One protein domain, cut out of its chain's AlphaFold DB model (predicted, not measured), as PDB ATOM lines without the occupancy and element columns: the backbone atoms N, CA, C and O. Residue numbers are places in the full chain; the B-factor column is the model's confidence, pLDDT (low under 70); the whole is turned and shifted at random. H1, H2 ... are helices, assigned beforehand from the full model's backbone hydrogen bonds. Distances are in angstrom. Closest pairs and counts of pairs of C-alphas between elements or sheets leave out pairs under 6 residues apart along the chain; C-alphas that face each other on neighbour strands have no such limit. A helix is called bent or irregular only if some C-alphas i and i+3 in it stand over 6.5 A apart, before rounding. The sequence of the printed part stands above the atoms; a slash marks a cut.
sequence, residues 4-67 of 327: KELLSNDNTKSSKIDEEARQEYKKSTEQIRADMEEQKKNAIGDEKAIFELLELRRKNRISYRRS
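This is residues 4 to 67 of the 327 residues of an uncharacterized protein of Pseudoalteromonas luteoviolacea H33 (UniProt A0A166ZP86). Two helices make an open V with unequal arms: the long H1 forms one arm, and the shorter H2 folds back from its end as the other. The corner of the V is the turn at residues 43 to 45, and the space between the arms is empty. The printed part has 64 residues, with two named helices in the order H1, H2 and no named strand, and its class is all helix. The whole is extended, with a radius of gyration of the C-alphas of 20.2 A, and flat, with spans of 63 by 33 by 10 A.

H1 holds residues 4 to 42 and measures 57.3 A from first to last C-alpha. It begins at C-alpha 4, at (27.879, -29.476, -17.326), and ends at C-alpha 42, at (33.995, 0.094, -66.050). After residues 43 to 45, H2 holds residues 46 to 66 and measures 30.5 A. Its last C-alpha, that of Arg 66, is at (58.778, -15.443, -53.640).

H1 and H2 are close but not clearly touching, with 2 pairs of C-alphas within 8 A. Their closest C-alphas, those of Lys 40 and Phe 51, are 6.5 A apart. The two helices run opposite ways at a steep tilt of 53 degrees. Their centres are 27.8 A apart. Residues 4 to 35, which belong to H1, stand free, and so do residues 53 to 67, of which 53 to 66 belong to H2. In H1 and H2 every O i to N i+4 pair is within hydrogen-bond range. Neither helix is bent.

The two C-alphas farthest apart, those of Lys 4 and Gly 45, are 64.6 A apart. The printed part has no cut, and the link from H1 to H2 is tight, with 3 residues. The mean pLDDT of the printed part is 72.6; residues 4 to 27 are under 70. The mean is 64 for H1 and 86 for H2.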
ATOM      1  N   LYS A   4      27.310 -29.015 -16.049       45.91
ATOM      2  CA  LYS A   4      27.879 -29.476 -17.326       45.91
ATOM      3  C   LYS A   4      27.067 -29.049 -18.555       45.91
ATOM      4  O   LYS A   4      27.655 -28.859 -19.616       45.91
ATOM      5  N   GLU A   5      25.754 -28.848 -18.429       46.47
ATOM      6  CA  GLU A   5      24.907 -28.369 -19.535       46.47
ATOM      7  C   GLU A   5      25.111 -26.873 -19.818       46.47
ATOM      8  O   GLU A   5      25.092 -26.453 -20.974       46.47
ATOM      9  N   LEU A   6      25.378 -26.072 -18.781       44.25
ATOM     10  CA  LEU A   6      25.652 -24.635 -18.910       44.25
ATOM     11  C   LEU A   6      27.003 -24.352 -19.593       44.25
ATOM     12  O   LEU A   6      27.052 -23.562 -20.531       44.25
ATOM     13  N   LEU A   7      28.074 -25.061 -19.211       42.47
ATOM     14  CA  LEU A   7      29.405 -24.922 -19.831       42.47
ATOM     15  C   LEU A   7      29.456 -25.431 -21.285       42.47
ATOM     16  O   LEU A   7      30.194 -24.894 -22.110       42.47
ATOM     17  N   SER A   8      28.661 -26.454 -21.615       44.44
ATOM     18  CA  SER A   8      28.502 -26.950 -22.988       44.44
ATOM     19  C   SER A   8      27.789 -25.925 -23.881       44.44
ATOM     20  O   SER A   8      28.227 -25.646 -25.001       44.44
ATOM     21  N   ASN A   9      26.726 -25.294 -23.367       49.28
ATOM     22  CA  ASN A   9      25.953 -24.300 -24.111       49.28
ATOM     23  C   ASN A   9      26.711 -22.980 -24.339       49.28
ATOM     24  O   ASN A   9      26.559 -22.396 -25.413       49.28
ATOM     25  N   ASP A  10      27.558 -22.538 -23.402       46.81
ATOM     26  CA  ASP A  10      28.370 -21.321 -23.574       46.81
ATOM     27  C   ASP A  10      29.494 -21.498 -24.610       46.81
ATOM     28  O   ASP A  10      29.669 -20.644 -25.482       46.81
ATOM     29  N   ASN A  11      30.178 -22.648 -24.626       47.28
ATOM     30  CA  ASN A  11      31.189 -22.951 -25.651       47.28
ATOM     31  C   ASN A  11      30.575 -23.121 -27.055       47.28
ATOM     32  O   ASN A  11      31.178 -22.751 -28.068       47.28
ATOM     33  N   THR A  12      29.347 -23.640 -27.132       51.25
ATOM     34  CA  THR A  12      28.623 -23.812 -28.403       51.25
ATOM     35  C   THR A  12      28.048 -22.487 -28.922       51.25
ATOM     36  O   THR A  12      27.949 -22.290 -30.131       51.25
ATOM     37  N   LYS A  13      27.695 -21.546 -28.035       52.06
ATOM     38  CA  LYS A  13      27.300 -20.181 -28.423       52.06
ATOM     39  C   LYS A  13      28.491 -19.337 -28.874       52.06
ATOM     40  O   LYS A  13      28.387 -18.689 -29.907       52.06
ATOM     41  N   SER A  14      29.615 -19.381 -28.154       51.25
ATOM     42  CA  SER A  14      30.826 -18.629 -28.524       51.25
ATOM     43  C   SER A  14      31.383 -19.063 -29.884       51.25
ATOM     44  O   SER A  14      31.726 -18.219 -30.703       51.25
ATOM     45  N   SER A  15      31.413 -20.372 -30.161       55.66
ATOM     46  CA  SER A  15      31.886 -20.901 -31.452       55.66
ATOM     47  C   SER A  15      30.966 -20.552 -32.625       55.66
ATOM     48  O   SER A  15      31.459 -20.258 -33.710       55.66
ATOM     49  N   LYS A  16      29.644 -20.517 -32.412       56.88
ATOM     50  CA  LYS A  16      28.681 -20.082 -33.435       56.88
ATOM     51  C   LYS A  16      28.789 -18.593 -33.760       56.88
ATOM     52  O   LYS A  16      28.726 -18.242 -34.931       56.88
ATOM     53  N   ILE A  17      29.003 -17.742 -32.753       59.53
ATOM     54  CA  ILE A  17      29.191 -16.292 -32.949       59.53
ATOM     55  C   ILE A  17      30.473 -16.017 -33.758       59.53
ATOM     56  O   ILE A  17      30.447 -15.221 -34.693       59.53
ATOM     57  N   ASP A  18      31.569 -16.729 -33.473       61.91
ATOM     58  CA  ASP A  18      32.821 -16.618 -34.240       61.91
ATOM     59  C   ASP A  18      32.689 -17.128 -35.687       61.91
ATOM     60  O   ASP A  18      33.343 -16.623 -36.605       61.91
ATOM     61  N   GLU A  19      31.855 -18.142 -35.915       64.06
ATOM     62  CA  GLU A  19      31.630 -18.725 -37.235       64.06
ATOM     63  C   GLU A  19      30.702 -17.854 -38.098       64.06
ATOM     64  O   GLU A  19      30.985 -17.649 -39.281       64.06
ATOM     65  N   GLU A  20      29.667 -17.261 -37.499       66.38
ATOM     66  CA  GLU A  20      28.797 -16.262 -38.130       66.38
ATOM     67  C   GLU A  20      29.578 -14.988 -38.487       66.38
ATOM     68  O   GLU A  20      29.531 -14.559 -39.641       66.38
ATOM     69  N   ALA A  21      30.401 -14.458 -37.572       59.72
ATOM     70  CA  ALA A  21      31.265 -13.304 -37.838       59.72
ATOM     71  C   ALA A  21      32.283 -13.579 -38.963       59.72
ATOM     72  O   ALA A  21      32.531 -12.730 -39.822       59.72
ATOM     73  N   ARG A  22      32.844 -14.795 -39.029       61.28
ATOM     74  CA  ARG A  22      33.723 -15.214 -40.138       61.28
ATOM     75  C   ARG A  22      32.979 -15.339 -41.464       61.28
ATOM     76  O   ARG A  22      33.561 -15.034 -42.506       61.28
ATOM     77  N   GLN A  23      31.739 -15.823 -41.462       61.06
ATOM     78  CA  GLN A  23      30.925 -15.908 -42.675       61.06
ATOM     79  C   GLN A  23      30.495 -14.525 -43.170       61.06
ATOM     80  O   GLN A  23      30.532 -14.276 -44.375       61.06
ATOM     81  N   GLU A  24      30.145 -13.620 -42.261       58.72
ATOM     82  CA  GLU A  24      29.815 -12.230 -42.571       58.72
ATOM     83  C   GLU A  24      31.031 -11.483 -43.134       58.72
ATOM     84  O   GLU A  24      30.940 -10.875 -44.199       58.72
ATOM     85  N   TYR A  25      32.208 -11.650 -42.521       59.12
ATOM     86  CA  TYR A  25      33.469 -11.108 -43.032       59.12
ATOM     87  C   TYR A  25      33.839 -11.659 -44.420       59.12
ATOM     88  O   TYR A  25      34.271 -10.906 -45.294       59.12
ATOM     89  N   LYS A  26      33.644 -12.965 -44.662       63.97
ATOM     90  CA  LYS A  26      33.854 -13.589 -45.984       63.97
ATOM     91  C   LYS A  26      32.906 -13.027 -47.042       63.97
ATOM     92  O   LYS A  26      33.358 -12.681 -48.129       63.97
ATOM     93  N   LYS A  27      31.616 -12.884 -46.719       66.56
ATOM     94  CA  LYS A  27      30.634 -12.258 -47.620       66.56
ATOM     95  C   LYS A  27      31.002 -10.806 -47.927       66.56
ATOM     96  O   LYS A  27      30.969 -10.414 -49.088       66.56
ATOM     97  N   SER A  28      31.426 -10.045 -46.918       73.31
ATOM     98  CA  SER A  28      31.916  -8.669 -47.066       73.31
ATOM     99  C   SER A  28      33.136  -8.592 -47.993       73.31
ATOM    100  O   SER A  28      33.183  -7.752 -48.887       73.31
ATOM    101  N   THR A  29      34.112  -9.490 -47.840       72.69
ATOM    102  CA  THR A  29      35.325  -9.484 -48.674       72.69
ATOM    103  C   THR A  29      35.071  -9.947 -50.106       72.69
ATOM    104  O   THR A  29      35.682  -9.412 -51.031       72.69
ATOM    105  N   GLU A  30      34.169 -10.905 -50.321       77.00
ATOM    106  CA  GLU A  30      33.739 -11.318 -51.662       77.00
ATOM    107  C   GLU A  30      32.959 -10.212 -52.379       77.00
ATOM    108  O   GLU A  30      33.215  -9.968 -53.557       77.00
ATOM    109  N   GLN A  31      32.087  -9.491 -51.666       75.94
ATOM    110  CA  GLN A  31      31.389  -8.314 -52.193       75.94
ATOM    111  C   GLN A  31      32.367  -7.202 -52.576       75.94
ATOM    112  O   GLN A  31      32.359  -6.765 -53.720       75.94
ATOM    113  N   ILE A  32      33.300  -6.835 -51.688       75.75
ATOM    114  CA  ILE A  32      34.351  -5.846 -51.992       75.75
ATOM    115  C   ILE A  32      35.158  -6.264 -53.228       75.75
ATOM    116  O   ILE A  32      35.537  -5.430 -54.049       75.75
ATOM    117  N   ARG A  33      35.441  -7.561 -53.382       79.62
ATOM    118  CA  ARG A  33      36.177  -8.080 -54.538       79.62
ATOM    119  C   ARG A  33      35.368  -7.968 -55.828       79.62
ATOM    120  O   ARG A  33      35.942  -7.574 -56.839       79.62
ATOM    121  N   ALA A  34      34.081  -8.304 -55.788       79.81
ATOM    122  CA  ALA A  34      33.179  -8.187 -56.926       79.81
ATOM    123  C   ALA A  34      33.001  -6.720 -57.349       79.81
ATOM    124  O   ALA A  34      33.176  -6.408 -58.525       79.81
ATOM    125  N   ASP A  35      32.788  -5.819 -56.387       79.25
ATOM    126  CA  ASP A  35      32.669  -4.377 -56.622       79.25
ATOM    127  C   ASP A  35      33.956  -3.809 -57.237       79.25
ATOM    128  O   ASP A  35      33.915  -3.059 -58.211       79.25
ATOM    129  N   MET A  36      35.125  -4.212 -56.728       78.75
ATOM    130  CA  MET A  36      36.421  -3.821 -57.296       78.75
ATOM    131  C   MET A  36      36.624  -4.353 -58.721       78.75
ATOM    132  O   MET A  36      37.234  -3.679 -59.552       78.75
ATOM    133  N   GLU A  37      36.147  -5.562 -59.027       82.69
ATOM    134  CA  GLU A  37      36.200  -6.123 -60.382       82.69
ATOM    135  C   GLU A  37      35.248  -5.407 -61.343       82.69
ATOM    136  O   GLU A  37      35.599  -5.203 -62.508       82.69
ATOM    137  N   GLU A  38      34.071  -5.002 -60.873       82.38
ATOM    138  CA  GLU A  38      33.118  -4.204 -61.640       82.38
ATOM    139  C   GLU A  38      33.659  -2.795 -61.912       82.38
ATOM    140  O   GLU A  38      33.697  -2.365 -63.066       82.38
ATOM    141  N   GLN A  39      34.189  -2.119 -60.887       79.56
ATOM    142  CA  GLN A  39      34.867  -0.828 -61.037       79.56
ATOM    143  C   GLN A  39      36.027  -0.920 -62.030       79.56
ATOM    144  O   GLN A  39      36.148  -0.085 -62.922       79.56
ATOM    145  N   LYS A  40      36.836  -1.983 -61.954       81.38
ATOM    146  CA  LYS A  40      37.931  -2.215 -62.901       81.38
ATOM    147  C   LYS A  40      37.440  -2.402 -64.342       81.38
ATOM    148  O   LYS A  40      38.104  -1.934 -65.264       81.38
ATOM    149  N   LYS A  41      36.320  -3.101 -64.558       83.00
ATOM    150  CA  LYS A  41      35.740  -3.309 -65.900       83.00
ATOM    151  C   LYS A  41      35.178  -2.020 -66.495       83.00
ATOM    152  O   LYS A  41      35.268  -1.834 -67.706       83.00
ATOM    153  N   ASN A  42      34.633  -1.155 -65.647       82.88
ATOM    154  CA  ASN A  42      33.995   0.094 -66.050       82.88
ATOM    155  C   ASN A  42      34.963   1.292 -66.091       82.88
ATOM    156  O   ASN A  42      34.581   2.355 -66.574       82.88
ATOM    157  N   ALA A  43      36.204   1.132 -65.620       79.69
ATOM    158  CA  ALA A  43      37.214   2.188 -65.589       79.69
ATOM    159  C   ALA A  43      37.662   2.622 -66.997       79.69
ATOM    160  O   ALA A  43      38.035   1.800 -67.841       79.69
ATOM    161  N   ILE A  44      37.695   3.935 -67.237       79.94
ATOM    162  CA  ILE A  44      38.114   4.553 -68.507       79.94
ATOM    163  C   ILE A  44      39.181   5.620 -68.219       79.94
ATOM    164  O   ILE A  44      39.178   6.249 -67.165       79.94
ATOM    165  N   GLY A  45      40.111   5.833 -69.156       85.44
ATOM    166  CA  GLY A  45      41.127   6.887 -69.047       85.44
ATOM    167  C   GLY A  45      42.067   6.683 -67.855       85.44
ATOM    168  O   GLY A  45      42.638   5.602 -67.694       85.44
ATOM    169  N   ASP A  46      42.215   7.716 -67.025       80.75
ATOM    170  CA  ASP A  46      43.149   7.744 -65.892       80.75
ATOM    171  C   ASP A  46      42.822   6.693 -64.817       80.75
ATOM    172  O   ASP A  46      43.730   6.112 -64.222       80.75
ATOM    173  N   GLU A  47      41.543   6.366 -64.607       80.44
ATOM    174  CA  GLU A  47      41.134   5.336 -63.642       80.44
ATOM    175  C   GLU A  47      41.642   3.950 -64.039       80.44
ATOM    176  O   GLU A  47      42.123   3.182 -63.202       80.44
ATOM    177  N   LYS A  48      41.613   3.639 -65.338       85.56
ATOM    178  CA  LYS A  48      42.139   2.373 -65.853       85.56
ATOM    179  C   LYS A  48      43.644   2.261 -65.601       85.56
ATOM    180  O   LYS A  48      44.109   1.209 -65.164       85.56
ATOM    181  N   ALA A  49      44.387   3.353 -65.799       82.19
ATOM    182  CA  ALA A  49      45.819   3.402 -65.511       82.19
ATOM    183  C   ALA A  49      46.116   3.180 -64.014       82.19
ATOM    184  O   ALA A  49      47.071   2.481 -63.672       82.19
ATOM    185  N   ILE A  50      45.272   3.701 -63.112       83.12
ATOM    186  CA  ILE A  50      45.381   3.447 -61.665       83.12
ATOM    187  C   ILE A  50      45.195   1.955 -61.360       83.12
ATOM    188  O   ILE A  50      46.011   1.368 -60.643       83.12
ATOM    189  N   PHE A  51      44.168   1.309 -61.920       84.62
ATOM    190  CA  PHE A  51      43.942  -0.124 -61.709       84.62
ATOM    191  C   PHE A  51      45.082  -0.994 -62.255       84.62
ATOM    192  O   PHE A  51      45.480  -1.961 -61.599       84.62
ATOM    193  N   GLU A  52      45.638  -0.652 -63.418       86.12
ATOM    194  CA  GLU A  52      46.798  -1.343 -63.992       86.12
ATOM    195  C   GLU A  52      48.045  -1.201 -63.100       86.12
ATOM    196  O   GLU A  52      48.728  -2.194 -62.830       86.12
ATOM    197  N   LEU A  53      48.300  -0.005 -62.555       84.81
ATOM    198  CA  LEU A  53      49.384   0.235 -61.594       84.81
ATOM    199  C   LEU A  53      49.208  -0.568 -60.299       84.81
ATOM    200  O   LEU A  53      50.178  -1.136 -59.789       84.81
ATOM    201  N   LEU A  54      47.985  -0.644 -59.766       84.94
ATOM    202  CA  LEU A  54      47.680  -1.437 -58.572       84.94
ATOM    203  C   LEU A  54      47.901  -2.934 -58.813       84.94
ATOM    204  O   LEU A  54      48.430  -3.635 -57.945       84.94
ATOM    205  N   GLU A  55      47.524  -3.434 -59.990       86.62
ATOM    206  CA  GLU A  55      47.755  -4.827 -60.357       86.62
ATOM    207  C   GLU A  55      49.248  -5.132 -60.517       86.62
ATOM    208  O   GLU A  55      49.717  -6.149 -60.004       86.62
ATOM    209  N   LEU A  56      50.004  -4.240 -61.166       88.12
ATOM    210  CA  LEU A  56      51.455  -4.360 -61.291       88.12
ATOM    211  C   LEU A  56      52.122  -4.381 -59.911       88.12
ATOM    212  O   LEU A  56      52.877  -5.299 -59.606       88.12
ATOM    213  N   ARG A  57      51.761  -3.445 -59.028       86.38
ATOM    214  CA  ARG A  57      52.254  -3.399 -57.642       86.38
ATOM    215  C   ARG A  57      51.939  -4.676 -56.870       86.38
ATOM    216  O   ARG A  57      52.776  -5.185 -56.126       86.38
ATOM    217  N   ARG A  58      50.745  -5.244 -57.064       86.81
ATOM    218  CA  ARG A  58      50.376  -6.532 -56.464       86.81
ATOM    219  C   ARG A  58      51.246  -7.673 -57.002       86.81
ATOM    220  O   ARG A  58      51.708  -8.491 -56.208       86.81
ATOM    221  N   LYS A  59      51.475  -7.736 -58.317       90.38
ATOM    222  CA  LYS A  59      52.338  -8.749 -58.951       90.38
ATOM    223  C   LYS A  59      53.777  -8.648 -58.449       90.38
ATOM    224  O   LYS A  59      54.334  -9.668 -58.051       90.38
ATOM    225  N   ASN A  60      54.326  -7.438 -58.370       89.12
ATOM    226  CA  ASN A  60      55.685  -7.196 -57.887       89.12
ATOM    227  C   ASN A  60      55.824  -7.605 -56.418       89.12
ATOM    228  O   ASN A  60      56.700  -8.399 -56.094       89.12
ATOM    229  N   ARG A  61      54.872  -7.235 -55.548       85.81
ATOM    230  CA  ARG A  61      54.839  -7.717 -54.152       85.81
ATOM    231  C   ARG A  61      54.818  -9.242 -54.029       85.81
ATOM    232  O   ARG A  61      55.481  -9.790 -53.151       85.81
ATOM    233  N   ILE A  62      54.054  -9.936 -54.875       88.81
ATOM    234  CA  ILE A  62      54.042 -11.409 -54.894       88.81
ATOM    235  C   ILE A  62      55.399 -11.946 -55.360       88.81
ATOM    236  O   ILE A  62      55.890 -12.913 -54.782       88.81
ATOM    237  N   SER A  63      55.996 -11.323 -56.376       91.00
ATOM    238  CA  SER A  63      57.327 -11.671 -56.877       91.00
ATOM    239  C   SER A  63      58.387 -11.526 -55.784       91.00
ATOM    240  O   SER A  63      59.121 -12.473 -55.521       91.00
ATOM    241  N   TYR A  64      58.392 -10.402 -55.060       89.50
ATOM    242  CA  TYR A  64      59.306 -10.166 -53.944       89.50
ATOM    243  C   TYR A  64      59.138 -11.201 -52.845       89.50
ATOM    244  O   TYR A  64      60.105 -11.840 -52.467       89.50
ATOM    245  N   ARG A  65      57.910 -11.483 -52.403       87.81
ATOM    246  CA  ARG A  65      57.670 -12.524 -51.386       87.81
ATOM    247  C   ARG A  65      58.155 -13.916 -51.789       87.81
ATOM    248  O   ARG A  65      58.372 -14.752 -50.917       87.81
ATOM    249  N   ARG A  66      58.247 -14.189 -53.092       90.12
ATOM    250  CA  ARG A  66      58.778 -15.443 -53.640       90.12
ATOM    251  C   ARG A  66      60.292 -15.407 -53.839       90.12
ATOM    252  O   ARG A  66      60.880 -16.463 -54.048       90.12
ATOM    253  N   SER A  67      60.907 -14.229 -53.813       87.00
ATOM    254  CA  SER A  67      62.349 -14.067 -53.915       87.00
ATOM    255  C   SER A  67      62.994 -14.106 -52.527       87.00
ATOM    256  O   SER A  67      62.392 -13.736 -51.519       87.00
TER     257      SER A  67